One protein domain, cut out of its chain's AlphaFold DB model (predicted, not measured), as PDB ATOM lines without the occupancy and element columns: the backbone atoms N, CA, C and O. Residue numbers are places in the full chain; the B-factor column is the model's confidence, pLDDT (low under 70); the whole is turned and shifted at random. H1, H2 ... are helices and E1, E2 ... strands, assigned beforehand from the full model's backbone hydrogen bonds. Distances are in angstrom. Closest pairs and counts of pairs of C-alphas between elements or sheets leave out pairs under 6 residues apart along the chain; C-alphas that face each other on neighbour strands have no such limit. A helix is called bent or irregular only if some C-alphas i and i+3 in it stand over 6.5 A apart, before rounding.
ATOM      1  N   ILE A 113     277.358 281.121 460.515       77.00
ATOM      2  CA  ILE A 113     276.162 280.610 459.850       77.00
ATOM      3  C   ILE A 113     276.312 279.092 459.725       77.00
ATOM      4  O   ILE A 113     277.363 278.638 459.281       77.00
ATOM      5  N   ASP A 114     275.303 278.307 460.097       70.62
ATOM      6  CA  ASP A 114     275.368 276.853 459.936       70.62
ATOM      7  C   ASP A 114     275.304 276.486 458.438       70.62
ATOM      8  O   ASP A 114     274.292 276.788 457.791       70.62
ATOM      9  N   PRO A 115     276.335 275.822 457.872       59.19
ATOM     10  CA  PRO A 115     276.355 275.423 456.464       59.19
ATOM     11  C   PRO A 115     275.164 274.550 456.059       59.19
ATOM     12  O   PRO A 115     274.750 274.591 454.901       59.19
ATOM     13  N   TYR A 116     274.579 273.782 456.985       61.16
ATOM     14  CA  TYR A 116     273.470 272.874 456.677       61.16
ATOM     15  C   TYR A 116     272.093 273.541 456.715       61.16
ATOM     16  O   TYR A 116     271.145 273.013 456.126       61.16
ATOM     17  N   SER A 117     272.001 274.708 457.349       58.88
ATOM     18  CA  SER A 117     270.800 275.543 457.416       58.88
ATOM     19  C   SER A 117     270.626 276.481 456.216       58.88
ATOM     20  O   SER A 117     269.551 277.053 456.015       58.88
ATOM     21  N   VAL A 118     271.678 276.650 455.406       60.91
ATOM     22  CA  VAL A 118     271.609 277.444 454.177       60.91
ATOM     23  C   VAL A 118     270.596 276.790 453.235       60.91
ATOM     24  O   VAL A 118     270.661 275.573 453.025       60.91
ATOM     25  N   PRO A 119     269.663 277.558 452.639       53.59
ATOM     26  CA  PRO A 119     268.762 277.032 451.623       53.59
ATOM     27  C   PRO A 119     269.575 276.287 450.562       53.59
ATOM     28  O   PRO A 119     270.398 276.900 449.886       53.59
ATOM     29  N   ARG A 120     269.397 274.961 450.444       52.66
ATOM     30  CA  ARG A 120     270.219 274.138 449.544       52.66
ATOM     31  C   ARG A 120     270.006 274.584 448.103       52.66
ATOM     32  O   ARG A 120     269.022 274.199 447.471       52.66
ATOM     33  N   THR A 121     270.928 275.400 447.606       50.66
ATOM     34  CA  THR A 121     270.847 276.016 446.285       50.66
ATOM     35  C   THR A 121     271.367 275.125 445.168       50.66
ATOM     36  O   THR A 121     270.950 275.306 444.027       50.66
ATOM     37  N   ILE A 122     272.212 274.137 445.498       49.34
ATOM     38  CA  ILE A 122     272.639 273.015 444.649       49.34
ATOM     39  C   ILE A 122     273.065 271.861 445.583       49.34
ATOM     40  O   ILE A 122     273.924 272.072 446.431       49.34
ATOM     41  N   ALA A 123     272.489 270.654 445.481       38.91
ATOM     42  CA  ALA A 123     272.902 269.502 446.303       38.91
ATOM     43  C   ALA A 123     273.319 268.303 445.438       38.91
ATOM     44  O   ALA A 123     272.511 267.762 444.683       38.91
ATOM     45  N   THR A 124     274.562 267.844 445.588       40.09
ATOM     46  CA  THR A 124     275.053 266.583 445.016       40.09
ATOM     47  C   THR A 124     274.810 265.446 446.014       40.09
ATOM     48  O   THR A 124     275.241 265.480 447.163       40.09
ATOM     49  N   GLY A 125     274.053 264.422 445.613       33.69
ATOM     50  CA  GLY A 125     273.780 263.267 446.470       33.69
ATOM     51  C   GLY A 125     274.949 262.280 446.480       33.69
ATOM     52  O   GLY A 125     275.232 261.664 445.452       33.69
ATOM     53  N   HIS A 126     275.587 262.060 447.635       30.20
ATOM     54  CA  HIS A 126     276.611 261.025 447.814       30.20
ATOM     55  C   HIS A 126     276.087 259.707 448.376       30.20
ATOM     56  O   HIS A 126     274.943 259.548 448.803       30.20
ATOM     57  N   HIS A 135     270.498 261.699 440.322       36.78
ATOM     58  CA  HIS A 135     269.920 263.027 440.146       36.78
ATOM     59  C   HIS A 135     270.220 263.887 441.382       36.78
ATOM     60  O   HIS A 135     269.896 263.500 442.508       36.78
ATOM     61  N   ALA A 136     270.845 265.046 441.169       35.97
ATOM     62  CA  ALA A 136     270.891 266.116 442.154       35.97
ATOM     63  C   ALA A 136     269.447 266.542 442.474       35.97
ATOM     64  O   ALA A 136     268.666 266.813 441.564       35.97
ATOM     65  N   VAL A 137     269.072 266.559 443.754       36.00
ATOM     66  CA  VAL A 137     267.756 267.044 444.192       36.00
ATOM     67  C   VAL A 137     267.936 268.490 444.628       36.00
ATOM     68  O   VAL A 137     268.664 268.761 445.581       36.00
ATOM     69  N   TYR A 138     267.291 269.413 443.920       45.75
ATOM     70  CA  TYR A 138     267.365 270.848 444.177       45.75
ATOM     71  C   TYR A 138     265.972 271.430 444.474       45.75
ATOM     72  O   TYR A 138     264.966 270.908 443.997       45.75
ATOM     73  N   ALA A 139     265.912 272.497 445.279       40.16
ATOM     74  CA  ALA A 139     264.719 273.304 445.526       40.16
ATOM     75  C   ALA A 139     264.718 274.525 444.585       40.16
ATOM     76  O   ALA A 139     265.368 275.523 444.899       40.16
ATOM     77  N   PRO A 140     264.033 274.475 443.431       44.94
ATOM     78  CA  PRO A 140     264.177 275.495 442.404       44.94
ATOM     79  C   PRO A 140     263.693 276.870 442.867       44.94
ATOM     80  O   PRO A 140     262.594 277.006 443.406       44.94
ATOM     81  N   THR A 141     264.497 277.918 442.635       52.09
ATOM     82  CA  THR A 141     263.967 279.285 442.731       52.09
ATOM     83  C   THR A 141     263.069 279.573 441.532       52.09
ATOM     84  O   THR A 141     263.251 279.008 440.454       52.09
ATOM     85  N   ARG A 142     262.126 280.506 441.688       49.84
ATOM     86  CA  ARG A 142     261.250 280.960 440.597       49.84
ATOM     87  C   ARG A 142     262.030 281.394 439.347       49.84
ATOM     88  O   ARG A 142     261.637 281.081 438.231       49.84
ATOM     89  N   LEU A 143     263.150 282.098 439.528       57.34
ATOM     90  CA  LEU A 143     264.010 282.499 438.412       57.34
ATOM     91  C   LEU A 143     264.703 281.289 437.783       57.34
ATOM     92  O   LEU A 143     264.778 281.211 436.563       57.34
ATOM     93  N   SER A 144     265.134 280.321 438.593       60.06
ATOM     94  CA  SER A 144     265.719 279.063 438.122       60.06
ATOM     95  C   SER A 144     264.745 278.274 437.253       60.06
ATOM     96  O   SER A 144     265.134 277.863 436.167       60.06
ATOM     97  N   THR A 145     263.475 278.140 437.656       59.72
ATOM     98  CA  THR A 145     262.452 277.452 436.845       59.72
ATOM     99  C   THR A 145     262.146 278.171 435.534       59.72
ATOM    100  O   THR A 145     261.827 277.531 434.537       59.72
ATOM    101  N   ASP A 146     262.241 279.504 435.515       61.38
ATOM    102  CA  ASP A 146     261.906 280.315 434.339       61.38
ATOM    103  C   ASP A 146     262.975 280.236 433.231       61.38
ATOM    104  O   ASP A 146     262.647 280.421 432.045       61.38
ATOM    105  N   VAL A 147     264.236 279.961 433.602       61.81
ATOM    106  CA  VAL A 147     265.337 279.680 432.661       61.81
ATOM    107  C   VAL A 147     265.601 278.193 432.434       61.81
ATOM    108  O   VAL A 147     266.200 277.837 431.415       61.81
ATOM    109  N   GLU A 148     265.151 277.310 433.322       56.88
ATOM    110  CA  GLU A 148     265.284 275.863 433.159       56.88
ATOM    111  C   GLU A 148     264.606 275.399 431.853       56.88
ATOM    112  O   GLU A 148     263.463 275.738 431.549       56.88
ATOM    113  N   GLY A 149     265.359 274.689 431.004       60.44
ATOM    114  CA  GLY A 149     264.925 274.301 429.653       60.44
ATOM    115  C   GLY A 149     265.128 275.360 428.556       60.44
ATOM    116  O   GLY A 149     264.934 275.051 427.380       60.44
ATOM    117  N   LYS A 150     265.561 276.579 428.907       62.72
ATOM    118  CA  LYS A 150     265.964 277.637 427.960       62.72
ATOM    119  C   LYS A 150     267.460 277.965 427.998       62.72
ATOM    120  O   LYS A 150     267.954 278.666 427.114       62.72
ATOM    121  N   ILE A 151     268.185 277.467 429.000       67.94
ATOM    122  CA  ILE A 151     269.646 277.582 429.084       67.94
ATOM    123  C   ILE A 151     270.271 276.934 427.844       67.94
ATOM    124  O   ILE A 151     270.022 275.768 427.535       67.94
ATOM    125  N   THR A 152     271.085 277.705 427.120       70.75
ATOM    126  CA  THR A 152     271.832 277.194 425.966       70.75
ATOM    127  C   THR A 152     272.821 276.119 426.413       70.75
ATOM    128  O   THR A 152     273.351 276.221 427.526       70.75
ATOM    129  N   PRO A 153     273.162 275.146 425.549       72.75
ATOM    130  CA  PRO A 153     274.242 274.208 425.834       72.75
ATOM    131  C   PRO A 153     275.509 274.926 426.335       72.75
ATOM    132  O   PRO A 153     275.737 276.082 425.955       72.75
ATOM    133  N   PRO A 154     276.303 274.286 427.209       73.94
ATOM    134  CA  PRO A 154     277.549 274.870 427.684       73.94
ATOM    135  C   PRO A 154     278.435 275.278 426.511       73.94
ATOM    136  O   PRO A 154     278.555 274.541 425.529       73.94
ATOM    137  N   LEU A 155     279.061 276.447 426.613       78.19
ATOM    138  CA  LEU A 155     279.984 276.911 425.589       78.19
ATOM    139  C   LEU A 155     281.237 276.024 425.579       78.19
ATOM    140  O   LEU A 155     281.846 275.775 426.622       78.19
ATOM    141  N   GLN A 156     281.649 275.580 424.392       76.19
ATOM    142  CA  GLN A 156     282.852 274.773 424.189       76.19
ATOM    143  C   GLN A 156     283.724 275.375 423.081       76.19
ATOM    144  O   GLN A 156     283.228 276.022 422.161       76.19
ATOM    145  N   GLY A 157     285.041 275.163 423.158       75.31
ATOM    146  CA  GLY A 157     285.978 275.512 422.084       75.31
ATOM    147  C   GLY A 157     285.894 276.975 421.621       75.31
ATOM    148  O   GLY A 157     286.119 277.898 422.405       75.31
ATOM    149  N   ALA A 158     285.612 277.183 420.330       67.12
ATOM    150  CA  ALA A 158     285.530 278.509 419.713       67.12
ATOM    151  C   ALA A 158     284.353 279.348 420.246       67.12
ATOM    152  O   ALA A 158     284.544 280.531 420.519       67.12
ATOM    153  N   ASP A 159     283.199 278.734 420.511       70.81
ATOM    154  CA  ASP A 159     282.005 279.431 421.013       70.81
ATOM    155  C   ASP A 159     282.241 280.020 422.407       70.81
ATOM    156  O   ASP A 159     281.782 281.117 422.726       70.81
ATOM    157  N   LEU A 160     283.034 279.334 423.233       78.69
ATOM    158  CA  LEU A 160     283.472 279.870 424.518       78.69
ATOM    159  C   LEU A 160     284.301 281.147 424.324       78.69
ATOM    160  O   LEU A 160     284.236 282.041 425.165       78.69
ATOM    161  N   ASN A 161     285.136 281.234 423.277       72.06
ATOM    162  CA  ASN A 161     285.987 282.408 422.992       72.06
ATOM    163  C   ASN A 161     285.184 283.591 422.470       72.06
ATOM    164  O   ASN A 161     285.534 284.728 422.771       72.06
ATOM    165  N   GLU A 162     284.117 283.327 421.727       73.06
ATOM    166  CA  GLU A 162     283.309 284.377 421.116       73.06
ATOM    167  C   GLU A 162     282.181 284.882 422.023       73.06
ATOM    168  O   GLU A 162     281.791 286.045 421.916       73.06
ATOM    169  N   HIS A 163     281.654 284.039 422.919       75.94
ATOM    170  CA  HIS A 163     280.407 284.332 423.635       75.94
ATOM    171  C   HIS A 163     280.520 284.409 425.164       75.94
ATOM    172  O   HIS A 163     279.557 284.826 425.813       75.94
ATOM    173  N   ALA A 164     281.663 284.056 425.763       79.44
ATOM    174  CA  ALA A 164     281.875 284.277 427.193       79.44
ATOM    175  C   ALA A 164     282.168 285.761 427.482       79.44
ATOM    176  O   ALA A 164     283.051 286.360 426.870       79.44
ATOM    177  N   LEU A 165     281.472 286.337 428.465       77.25
ATOM    178  CA  LEU A 165     281.722 287.698 428.956       77.25
ATOM    179  C   LEU A 165     283.018 287.806 429.765       77.25
ATOM    180  O   LEU A 165     283.650 288.858 429.805       77.25
ATOM    181  N   GLY A 166     283.381 286.724 430.446       74.50
ATOM    182  CA  GLY A 166     284.524 286.652 431.343       74.50
ATOM    183  C   GLY A 166     284.827 285.203 431.696       74.50
ATOM    184  O   GLY A 166     283.965 284.332 431.565       74.50
ATOM    185  N   ARG A 167     286.065 284.937 432.107       76.19
ATOM    186  CA  ARG A 167     286.558 283.593 432.422       76.19
ATOM    187  C   ARG A 167     287.374 283.619 433.697       76.19
ATOM    188  O   ARG A 167     288.247 284.469 433.839       76.19
ATOM    189  N   GLY A 168     287.109 282.658 434.569       70.31
ATOM    190  CA  GLY A 168     287.910 282.357 435.747       70.31
ATOM    191  C   GLY A 168     288.573 280.986 435.629       70.31
ATOM    192  O   GLY A 168     288.406 280.277 434.633       70.31
ATOM    193  N   GLY A 169     289.310 280.593 436.668       66.94
ATOM    194  CA  GLY A 169     289.963 279.278 436.726       66.94
ATOM    195  C   GLY A 169     288.982 278.101 436.755       66.94
ATOM    196  O   GLY A 169     289.319 277.011 436.307       66.94
ATOM    197  N   THR A 170     287.755 278.331 437.225       70.06
ATOM    198  CA  THR A 170     286.757 277.289 437.524       70.06
ATOM    199  C   THR A 170     285.509 277.370 436.641       70.06
ATOM    200  O   THR A 170     284.668 276.477 436.671       70.06
ATOM    201  N   GLY A 171     285.371 278.417 435.826       82.56
ATOM    202  CA  GLY A 171     284.191 278.605 434.991       82.56
ATOM    203  C   GLY A 171     284.206 279.898 434.186       82.56
ATOM    204  O   GLY A 171     285.206 280.617 434.138       82.56
ATOM    205  N   TYR A 172     283.081 280.206 433.553       84.81
ATOM    206  CA  TYR A 172     282.907 281.385 432.708       84.81
ATOM    207  C   TYR A 172     281.562 282.069 432.956       84.81
ATOM    208  O   TYR A 172     280.626 281.471 433.487       84.81
ATOM    209  N   LEU A 173     281.480 283.340 432.559       86.69
ATOM    210  CA  LEU A 173     280.272 284.157 432.609       86.69
ATOM    211  C   LEU A 173     279.634 284.260 431.226       86.69
ATOM    212  O   LEU A 173     280.325 284.463 430.226       86.69
ATOM    213  N   GLN A 174     278.310 284.190 431.178       83.75
ATOM    214  CA  GLN A 174     277.522 284.314 429.956       83.75
ATOM    215  C   GLN A 174     276.295 285.202 430.203       83.75
ATOM    216  O   GLN A 174     275.669 285.137 431.261       83.75
ATOM    217  N   THR A 175     275.927 286.034 429.226       78.94
ATOM    218  CA  THR A 175     274.636 286.743 429.244       78.94
ATOM    219  C   THR A 175     273.499 285.818 428.851       78.94
ATOM    220  O   THR A 175     273.656 284.993 427.951       78.94
ATOM    221  N   TYR A 176     272.317 286.060 429.409       72.88
ATOM    222  CA  TYR A 176     271.084 285.462 428.920       72.88
ATOM    223  C   TYR A 176     270.262 286.528 428.170       72.88
ATOM    224  O   TYR A 176     269.882 287.519 428.790       72.88
ATOM    225  N   PRO A 177     269.992 286.383 426.856       67.12
ATOM    226  CA  PRO A 177     269.376 287.443 426.044       67.12
ATOM    227  C   PRO A 177     268.016 287.957 426.538       67.12
ATOM    228  O   PRO A 177     267.655 289.089 426.235       67.12
ATOM    229  N   GLU A 178     267.261 287.151 427.289       69.19
ATOM    230  CA  GLU A 178     265.964 287.560 427.849       69.19
ATOM    231  C   GLU A 178     266.093 288.204 429.250       69.19
ATOM    232  O   GLU A 178     265.084 288.616 429.818       69.19
ATOM    233  N   MET A 179     267.310 288.310 429.811       73.00
ATOM    234  CA  MET A 179     267.613 288.938 431.109       73.00
ATOM    235  C   MET A 179     268.827 289.880 431.007       73.00
ATOM    236  O   MET A 179     269.971 289.490 431.231       73.00
ATOM    237  N   GLU A 180     268.584 291.151 430.683       74.56
ATOM    238  CA  GLU A 180     269.646 292.155 430.478       74.56
ATOM    239  C   GLU A 180     270.389 292.586 431.762       74.56
ATOM    240  O   GLU A 180     271.485 293.164 431.698       74.56
ATOM    241  N   ASP A 181     269.789 292.345 432.927       81.44
ATOM    242  CA  ASP A 181     270.265 292.753 434.250       81.44
ATOM    243  C   ASP A 181     270.922 291.602 435.037       81.44
ATOM    244  O   ASP A 181     271.241 291.762 436.220       81.44
ATOM    245  N   ALA A 182     271.138 290.449 434.400       86.62
ATOM    246  CA  ALA A 182     271.722 289.268 435.023       86.62
ATOM    247  C   ALA A 182     272.820 288.628 434.161       86.62
ATOM    248  O   ALA A 182     272.839 288.752 432.935       86.62
ATOM    249  N   VAL A 183     273.735 287.923 434.822       87.75
ATOM    250  CA  VAL A 183     274.742 287.059 434.193       87.75
ATOM    251  C   VAL A 183     274.688 285.675 434.820       87.75
ATOM    252  O   VAL A 183     274.353 285.535 435.995       87.75
ATOM    253  N   ILE A 184     275.015 284.656 434.035       87.12
ATOM    254  CA  ILE A 184     275.056 283.267 434.489       87.12
ATOM    255  C   ILE A 184     276.521 282.835 434.566       87.12
ATOM    256  O   ILE A 184     277.241 282.950 433.571       87.12
ATOM    257  N   LYS A 185     276.957 282.336 435.727       88.56
ATOM    258  CA  LYS A 185     278.256 281.675 435.913       88.56
ATOM    259  C   LYS A 185     278.083 280.165 435.795       88.56
ATOM    260  O   LYS A 185     277.164 279.599 436.388       88.56
ATOM    261  N   ARG A 186     278.949 279.544 434.991       87.94
ATOM    262  CA  ARG A 186     278.858 278.137 434.568       87.94
ATOM    263  C   ARG A 186     280.227 277.454 434.599       87.94
ATOM    264  O   ARG A 186     281.228 278.136 434.352       87.94
ATOM    265  N   PRO A 187     280.300 276.138 434.872       86.56
ATOM    266  CA  PRO A 187     281.551 275.388 434.845       86.56
ATOM    267  C   PRO A 187     281.984 275.130 433.403       86.56
ATOM    268  O   PRO A 187     281.179 275.179 432.470       86.56
ATOM    269  N   TYR A 188     283.257 274.799 433.199       82.62
ATOM    270  CA  TYR A 188     283.702 274.332 431.885       82.62
ATOM    271  C   TYR A 188     283.187 272.916 431.632       82.62
ATOM    272  O   TYR A 188     283.314 272.058 432.498       82.62
ATOM    273  N   SER A 189     282.642 272.641 430.446       82.69
ATOM    274  CA  SER A 189     282.144 271.304 430.095       82.69
ATOM    275  C   SER A 189     283.067 270.576 429.117       82.69
ATOM    276  O   SER A 189     283.592 271.204 428.194       82.69
ATOM    277  N   PHE A 190     283.152 269.253 429.242       74.50
ATOM    278  CA  PHE A 190     283.878 268.361 428.340       74.50
ATOM    279  C   PHE A 190     283.005 267.153 427.973       74.50
ATOM    280  O   PHE A 190     282.309 266.605 428.825       74.50
ATOM    281  N   GLY A 191     283.050 266.719 426.711       69.06
ATOM    282  CA  GLY A 191     282.238 265.600 426.218       69.06
ATOM    283  C   GLY A 191     280.799 265.981 425.830       69.06
ATOM    284  O   GLY A 191     280.396 267.147 425.885       69.06
ATOM    285  N   GLU A 192     280.020 264.983 425.407       65.56
ATOM    286  CA  GLU A 192     278.657 265.140 424.882       65.56
ATOM    287  C   GLU A 192     277.704 264.071 425.441       65.56
ATOM    288  O   GLU A 192     278.121 262.959 425.758       65.56
ATOM    289  N   GLY A 193     276.407 264.392 425.512       63.19
ATOM    290  CA  GLY A 193     275.370 263.444 425.929       63.19
ATOM    291  C   GLY A 193     275.487 263.024 427.397       63.19
ATOM    292  O   GLY A 193     275.764 263.854 428.257       63.19
ATOM    293  N   GLU A 194     275.257 261.740 427.672       56.66
ATOM    294  CA  GLU A 194     275.276 261.167 429.029       56.66
ATOM    295  C   GLU A 194     276.691 261.068 429.640       56.66
ATOM    296  O   GLU A 194     276.810 260.905 430.850       56.66
ATOM    297  N   ASP A 195     277.754 261.222 428.838       63.81
ATOM    298  CA  ASP A 195     279.159 261.170 429.284       63.81
ATOM    299  C   ASP A 195     279.752 262.562 429.593       63.81
ATOM    300  O   ASP A 195     280.963 262.706 429.793       63.81
ATOM    301  N   ARG A 196     278.924 263.617 429.582       72.81
ATOM    302  CA  ARG A 196     279.371 264.999 429.797       72.81
ATOM    303  C   ARG A 196     279.930 265.185 431.212       72.81
ATOM    304  O   ARG A 196     279.295 264.840 432.202       72.81
ATOM    305  N   GLN A 197     281.114 265.783 431.290       74.19
ATOM    306  CA  GLN A 197     281.798 266.129 432.534       74.19
ATOM    307  C   GLN A 197     281.943 267.639 432.663       74.19
ATOM    308  O   GLN A 197     282.030 268.355 431.662       74.19
ATOM    309  N   PHE A 198     282.032 268.119 433.898       78.25
ATOM    310  CA  PHE A 198     282.149 269.540 434.192       78.25
ATOM    311  C   PHE A 198     283.320 269.794 435.145       78.25
ATOM    312  O   PHE A 198     283.405 269.203 436.221       78.25
ATOM    313  N   LEU A 199     284.223 270.687 434.752       76.56
ATOM    314  CA  LEU A 199     285.360 271.131 435.550       76.56
ATOM    315  C   LEU A 199     284.994 272.420 436.286       76.56
ATOM    316  O   LEU A 199     284.532 273.376 435.662       76.56
ATOM    317  N   GLY A 200     285.232 272.438 437.598       69.69
ATOM    318  CA  GLY A 200     284.922 273.577 438.469       69.69
ATOM    319  C   GLY A 200     283.494 273.594 439.023       69.69
ATOM    320  O   GLY A 200     283.070 274.608 439.575       69.69
ATOM    321  N   MET A 201     282.756 272.478 438.923       74.31
ATOM    322  CA  MET A 201     281.430 272.337 439.545       74.31
ATOM    323  C   MET A 201     281.457 272.624 441.042       74.31
ATOM    324  O   MET A 201     280.609 273.360 441.532       74.31
ATOM    325  N   GLU A 202     282.427 272.054 441.756       72.38
ATOM    326  CA  GLU A 202     282.520 272.184 443.211       72.38
ATOM    327  C   GLU A 202     282.714 273.639 443.627       72.38
ATOM    328  O   GLU A 202     282.027 274.110 444.525       72.38
ATOM    329  N   SER A 203     283.543 274.390 442.898       74.00
ATOM    330  CA  SER A 203     283.745 275.819 443.149       74.00
ATOM    331  C   SER A 203     282.473 276.635 442.924       74.00
ATOM    332  O   SER A 203     282.188 277.530 443.709       74.00
ATOM    333  N   ILE A 204     281.683 276.316 441.892       78.25
ATOM    334  CA  ILE A 204     280.408 277.004 441.640       78.25
ATOM    335  C   ILE A 204     279.387 276.662 442.722       78.25
ATOM    336  O   ILE A 204     278.682 277.552 443.186       78.25
ATOM    337  N   ILE A 205     279.312 275.405 443.156       76.06
ATOM    338  CA  ILE A 205     278.413 274.978 444.237       76.06
ATOM    339  C   ILE A 205     278.797 275.661 445.554       76.06
ATOM    340  O   ILE A 205     277.927 276.197 446.243       76.06
ATOM    341  N   HIS A 206     280.092 275.691 445.870       77.38
ATOM    342  CA  HIS A 206     280.642 276.333 447.063       77.38
ATOM    343  C   HIS A 206     280.345 277.834 447.086       77.38
ATOM    344  O   HIS A 206     279.715 278.338 448.016       77.38
ATOM    345  N   GLU A 207     280.692 278.535 446.006       83.12
ATOM    346  CA  GLU A 207     280.431 279.966 445.851       83.12
ATOM    347  C   GLU A 207     278.930 280.279 445.946       83.12
ATOM    348  O   GLU A 207     278.521 281.200 446.654       83.12
ATOM    349  N   THR A 208     278.093 279.478 445.281       82.31
ATOM    350  CA  THR A 208     276.634 279.632 445.318       82.31
ATOM    351  C   THR A 208     276.098 279.457 446.732       82.31
ATOM    352  O   THR A 208     275.229 280.223 447.144       82.31
ATOM    353  N   THR A 209     276.614 278.486 447.487       78.38
ATOM    354  CA  THR A 209     276.200 278.227 448.873       78.38
ATOM    355  C   THR A 209     276.508 279.432 449.757       78.38
ATOM    356  O   THR A 209     275.617 279.939 450.438       78.38
ATOM    357  N   ILE A 210     277.733 279.959 449.674       83.88
ATOM    358  CA  ILE A 210     278.148 281.135 450.447       83.88
ATOM    359  C   ILE A 210     277.307 282.354 450.068       83.88
ATOM    360  O   ILE A 210     276.722 282.991 450.938       83.88
ATOM    361  N   LEU A 211     277.194 282.672 448.779       88.06
ATOM    362  CA  LEU A 211     276.474 283.865 448.333       88.06
ATOM    363  C   LEU A 211     274.968 283.791 448.607       88.06
ATOM    364  O   LEU A 211     274.355 284.805 448.937       88.06
ATOM    365  N   SER A 212     274.370 282.600 448.517       82.25
ATOM    366  CA  SER A 212     272.964 282.396 448.890       82.25
ATOM    367  C   SER A 212     272.757 282.614 450.383       82.25
ATOM    368  O   SER A 212     271.751 283.194 450.773       82.25
ATOM    369  N   ALA A 213     273.723 282.209 451.212       83.38
ATOM    370  CA  ALA A 213     273.677 282.465 452.643       83.38
ATOM    371  C   ALA A 213     273.843 283.963 452.964       83.38
ATOM    372  O   ALA A 213     273.078 284.551 453.724       83.38
ATOM    373  N   LEU A 214     274.817 284.628 452.343       89.00
ATOM    374  CA  LEU A 214     275.044 286.058 452.553       89.00
ATOM    375  C   LEU A 214     273.854 286.912 452.079       89.00
ATOM    376  O   LEU A 214     273.505 287.894 452.733       89.00
ATOM    377  N   GLY A 215     273.187 286.509 450.994       86.00
ATOM    378  CA  GLY A 215     272.023 287.200 450.432       86.00
ATOM    379  C   GLY A 215     270.761 287.165 451.302       86.00
ATOM    380  O   GLY A 215     269.794 287.858 450.998       86.00
ATOM    381  N   GLU A 216     270.742 286.384 452.382       84.31
ATOM    382  CA  GLU A 216     269.600 286.323 453.299       84.31
ATOM    383  C   GLU A 216     269.632 287.442 454.340       84.31
ATOM    384  O   GLU A 216     268.627 287.669 454.992       84.31
ATOM    385  N   PHE A 217     270.724 288.192 454.476       85.88
ATOM    386  CA  PHE A 217     270.829 289.318 455.411       85.88
ATOM    387  C   PHE A 217     270.401 290.642 454.765       85.88
ATOM    388  O   PHE A 217     271.169 291.603 454.708       85.88
ATOM    389  N   GLU A 218     269.177 290.692 454.232       76.31
ATOM    390  CA  GLU A 218     268.659 291.901 453.585       76.31
ATOM    391  C   GLU A 218     268.581 293.074 454.578       76.31
ATOM    392  O   GLU A 218     267.906 293.007 455.602       76.31
ATOM    393  N   GLY A 219     269.277 294.171 454.260       77.56
ATOM    394  CA  GLY A 219     269.325 295.379 455.090       77.56
ATOM    395  C   GLY A 219     270.461 295.425 456.117       77.56
ATOM    396  O   GLY A 219     270.616 296.458 456.773       77.56
ATOM    397  N   ALA A 220     271.261 294.359 456.247       85.69
ATOM    398  CA  ALA A 220     272.500 294.390 457.019       85.69
ATOM    399  C   ALA A 220     273.517 295.318 456.350       85.69
ATOM    400  O   ALA A 220     273.727 295.242 455.142       85.69
ATOM    401  N   LYS A 221     274.183 296.168 457.133       88.19
ATOM    402  CA  LYS A 221     275.178 297.095 456.586       88.19
ATOM    403  C   LYS A 221     276.322 296.322 455.921       88.19
ATOM    404  O   LYS A 221     276.899 295.424 456.533       88.19
ATOM    405  N   GLY A 222     276.667 296.700 454.693       90.81
ATOM    406  CA  GLY A 222     277.720 296.069 453.904       90.81
ATOM    407  C   GLY A 222     277.255 294.918 453.010       90.81
ATOM    408  O   GLY A 222     278.023 294.513 452.135       90.81
ATOM    409  N   VAL A 223     276.016 294.418 453.145       93.31
ATOM    410  CA  VAL A 223     275.468 293.397 452.225       93.31
ATOM    411  C   VAL A 223     275.331 293.948 450.801       93.31
ATOM    412  O   VAL A 223     275.516 293.231 449.822       93.31
ATOM    413  N   GLU A 224     275.080 295.250 450.671       93.19
ATOM    414  CA  GLU A 224     275.022 296.003 449.418       93.19
ATOM    415  C   GLU A 224     276.358 296.034 448.661       93.19
ATOM    416  O   GLU A 224     276.378 296.279 447.447       93.19
ATOM    417  N   ASN A 225     277.458 295.755 449.365       97.38
ATOM    418  CA  ASN A 225     278.810 295.660 448.826       97.38
ATOM    419  C   ASN A 225     279.216 294.212 448.504       97.38
ATOM    420  O   ASN A 225     280.378 293.977 448.182       97.38
ATOM    421  N   ILE A 226     278.292 293.248 448.557       97.12
ATOM    422  CA  ILE A 226     278.497 291.851 448.148       97.12
ATOM    423  C   ILE A 226     277.665 291.565 446.890       97.12
ATOM    424  O   ILE A 226     276.540 292.044 446.761       97.12
ATOM    425  N   ILE A 227     278.210 290.793 445.943       95.25
ATOM    426  CA  ILE A 227     277.502 290.425 444.707       95.25
ATOM    427  C   ILE A 227     276.166 289.721 444.987       95.25
ATOM    428  O   ILE A 227     276.105 288.716 445.699       95.25
ATOM    429  N   LYS A 228     275.077 290.214 444.384       90.75
ATOM    430  CA  LYS A 228     273.741 289.633 444.573       90.75
ATOM    431  C   LYS A 228     273.498 288.406 443.691       90.75
ATOM    432  O   LYS A 228     273.525 288.496 442.460       90.75
ATOM    433  N   VAL A 229     273.127 287.289 444.319       87.69
ATOM    434  CA  VAL A 229     272.559 286.110 443.644       87.69
ATOM    435  C   VAL A 229     271.067 286.326 443.393       87.69
ATOM    436  O   VAL A 229     270.311 286.702 444.286       87.69
ATOM    437  N   LYS A 230     270.637 286.098 442.150       85.38
ATOM    438  CA  LYS A 230     269.237 286.185 441.705       85.38
ATOM    439  C   LYS A 230     268.563 284.815 441.609       85.38
ATOM    440  O   LYS A 230     267.342 284.730 441.669       85.38
ATOM    441  N   GLY A 231     269.353 283.759 441.456       80.25
ATOM    442  CA  GLY A 231     268.892 282.377 441.394       80.25
ATOM    443  C   GLY A 231     270.056 281.436 441.105       80.25
ATOM    444  O   GLY A 231     271.147 281.875 440.757       80.25
ATOM    445  N   SER A 232     269.836 280.139 441.233       80.81
ATOM    446  CA  SER A 232     270.824 279.098 440.933       80.81
ATOM    447  C   SER A 232     270.111 277.814 440.548       80.81
ATOM    448  O   SER A 232     268.930 277.659 440.840       80.81
ATOM    449  N   GLY A 233     270.780 276.868 439.911       75.50
ATOM    450  CA  GLY A 233     270.138 275.598 439.609       75.50
ATOM    451  C   GLY A 233     271.083 274.570 439.038       75.50
ATOM    452  O   GLY A 233     272.290 274.789 438.949       75.50
ATOM    453  N   VAL A 234     270.497 273.438 438.659       73.44
ATOM    454  CA  VAL A 234     271.185 272.350 437.970       73.44
ATOM    455  C   VAL A 234     270.383 272.016 436.723       73.44
ATOM    456  O   VAL A 234     269.168 271.853 436.799       73.44
ATOM    457  N   THR A 235     271.034 271.954 435.569       71.62
ATOM    458  CA  THR A 235     270.375 271.540 434.327       71.62
ATOM    459  C   THR A 235     270.028 270.044 434.356       71.62
ATOM    460  O   THR A 235     270.532 269.279 435.179       71.62
ATOM    461  N   GLY A 236     269.193 269.582 433.417       62.34
ATOM    462  CA  GLY A 236     268.813 268.163 433.325       62.34
ATOM    463  C   GLY A 236     269.983 267.192 433.094       62.34
ATOM    464  O   GLY A 236     269.863 266.013 433.415       62.34
ATOM    465  N   ASP A 237     271.111 267.679 432.571       65.75
ATOM    466  CA  ASP A 237     272.376 266.952 432.397       65.75
ATOM    467  C   ASP A 237     273.361 267.127 433.569       65.75
ATOM    468  O   ASP A 237     274.490 266.649 433.496       65.75
ATOM    469  N   GLY A 238     272.941 267.767 434.663       69.12
ATOM    470  CA  GLY A 238     273.730 267.864 435.890       69.12
ATOM    471  C   GLY A 238     274.678 269.063 435.970       69.12
ATOM    472  O   GLY A 238     275.508 269.088 436.874       69.12
ATOM    473  N   GLU A 239     274.581 270.054 435.076       78.44
ATOM    474  CA  GLU A 239     275.418 271.260 435.119       78.44
ATOM    475  C   GLU A 239     274.926 272.229 436.208       78.44
ATOM    476  O   GLU A 239     273.818 272.760 436.077       78.44
ATOM    477  N   PRO A 240     275.719 272.529 437.251       80.94
ATOM    478  CA  PRO A 240     275.387 273.589 438.192       80.94
ATOM    479  C   PRO A 240     275.575 274.970 437.555       80.94
ATOM    480  O   PRO A 240     276.549 275.214 436.846       80.94
ATOM    481  N   PHE A 241     274.685 275.910 437.857       83.75
ATOM    482  CA  PHE A 241     274.826 277.306 437.448       83.75
ATOM    483  C   PHE A 241     274.318 278.262 438.528       83.75
ATOM    484  O   PHE A 241     273.404 277.941 439.291       83.75
ATOM    485  N   VAL A 242     274.871 279.476 438.544       86.19
ATOM    486  CA  VAL A 242     274.403 280.575 439.401       86.19
ATOM    487  C   VAL A 242     274.148 281.827 438.576       86.19
ATOM    488  O   VAL A 242     274.923 282.187 437.692       86.19
ATOM    489  N   ILE A 243     273.021 282.473 438.848       86.69
ATOM    490  CA  ILE A 243     272.563 283.703 438.215       86.69
ATOM    491  C   ILE A 243     272.838 284.847 439.186       86.69
ATOM    492  O   ILE A 243     272.315 284.864 440.299       86.69
ATOM    493  N   MET A 244     273.628 285.821 438.755       89.38
ATOM    494  CA  MET A 244     274.051 286.966 439.564       89.38
ATOM    495  C   MET A 244     273.649 288.283 438.901       89.38
ATOM    496  O   MET A 244     273.322 288.322 437.710       89.38
ATOM    497  N   GLU A 245     273.655 289.379 439.661       90.94
ATOM    498  CA  GLU A 245     273.506 290.719 439.087       90.94
ATOM    499  C   GLU A 245     274.617 291.035 438.067       90.94
ATOM    500  O   GLU A 245     275.767 290.624 438.212       90.94
ATOM    501  N   ASN A 246     274.269 291.758 437.002       90.00
ATOM    502  CA  ASN A 246     275.218 292.133 435.955       90.00
ATOM    503  C   ASN A 246     275.927 293.460 436.286       90.00
ATOM    504  O   ASN A 246     275.330 294.529 436.140       90.00
TER     505      ASN A 246
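Overview. This is residues 113 to 126 and 135 to 246 of the 826 residues of the protein "Non-specific serine/threonine protein kinase" of Pseudovibrio sp. WM33 (UniProt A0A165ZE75). A strongly twisted, five-stranded antiparallel sheet has helices over both faces: the long helix H3 slants over one face, and the short helix H1 crosses the opposite face. The long, bent strand E2 has E1 and E3 along one side and E5 along the other, E4 follows beyond E5, the small helix H2 only grazes the sheet at E1 and E2, and a loop, residues 217 to 222, sticks out. The printed part has 126 residues with three named helices and five named strands, in the order H1, H2, E1, E2, E3, H3, E4, E5; the class is mixed, helices and strands, with 60 residues in named elements, under half. The sheet is branched, and its neighbour pairs are antiparallel. The whole is compact, with a radius of gyration of the C-alphas of 14.4 A, and rounded, spanning 43 by 34 by 28 A.

Along the chain. The longest strand, E2, is residues 179 to 190, 26.4 A from first to last C-alpha, and bends by 88 degrees at residue 182. E1 is residues 171 to 176, 16.0 A long, and E3 is residues 197 to 199. E5, residues 240 to 245, is 17.3 A long and ends with C-alpha 245 at (273.506, 290.719, 439.087). E4, residues 229 to 234, is 14.9 A long. H3, residues 201 to 214, is 20.0 A long and begins with C-alpha 201 at (281.430, 272.337, 439.545). H1, residues 142 to 147, is 9.0 A long and begins with C-alpha 142 at (261.250, 280.960, 440.597). H2, residues 157 to 163, is 10.5 A long.

Arrangement. E1, E2 and E3 form a meander, each strand the antiparallel neighbour of the one before; E1 and E2 are a hairpin, and so are E2 and E3. The pairing of E2 is staggered: with E1 over its residues 179 to 187, with E5 over 182 to 185 and with E3 over 188 to 190. Between E1 and E2, N 174 and O 184 are 2.9 A apart, within hydrogen-bond range. Between E2 and E3, N 190 and O 197 are at 2.8 A. Between E2 and E5, N 185 and O 242 are at 2.8 A. E4 and E5, a hairpin, have directions at 165 degrees, with N 243 and O 231 at 2.7 A. E1, E3 and E4 are edge strands. H3 is on the sheet at a height of 9.0 A, over E2, E4 and E5, and runs slantwise to the strands, at 36 degrees to E4 on the local plane. The closest C-alphas of H3 and E5 are those of Met 201 and Pro 240, 6.3 A apart. H1 is on the opposite face at a height of 7.7 A, over E5, and runs across the strands, at 69 degrees to E5 on the local plane. The closest C-alphas of H1 and E4 are those of Ser 144 and Gly 231, 5.6 A apart. H2 only grazes the sheet; its closest C-alpha pair with E1 is His 163 and Gln 174, 6.9 A. H1 and H3 are apart, as are H2 and H3. Every O i to N i+4 pair is within hydrogen-bond range in H1 and H3, but 2 of 3 in H2.

Size, cuts and confidence. The two C-alphas farthest apart, those of Gly 193 and Lys 221, are 45.5 A from each other. Residues 127 to 134 are not printed, and C-alphas 126 and 135 are 10.4 A apart across that cut. The link from H3 to E4, 14 residues, is long, and within it residues 217 to 222 stand free. Residues 113 to 126 hold no named element. The mean pLDDT of the printed part is 72.5; 42 residues are under 70, among them residues 115 to 126 and 135 to 151.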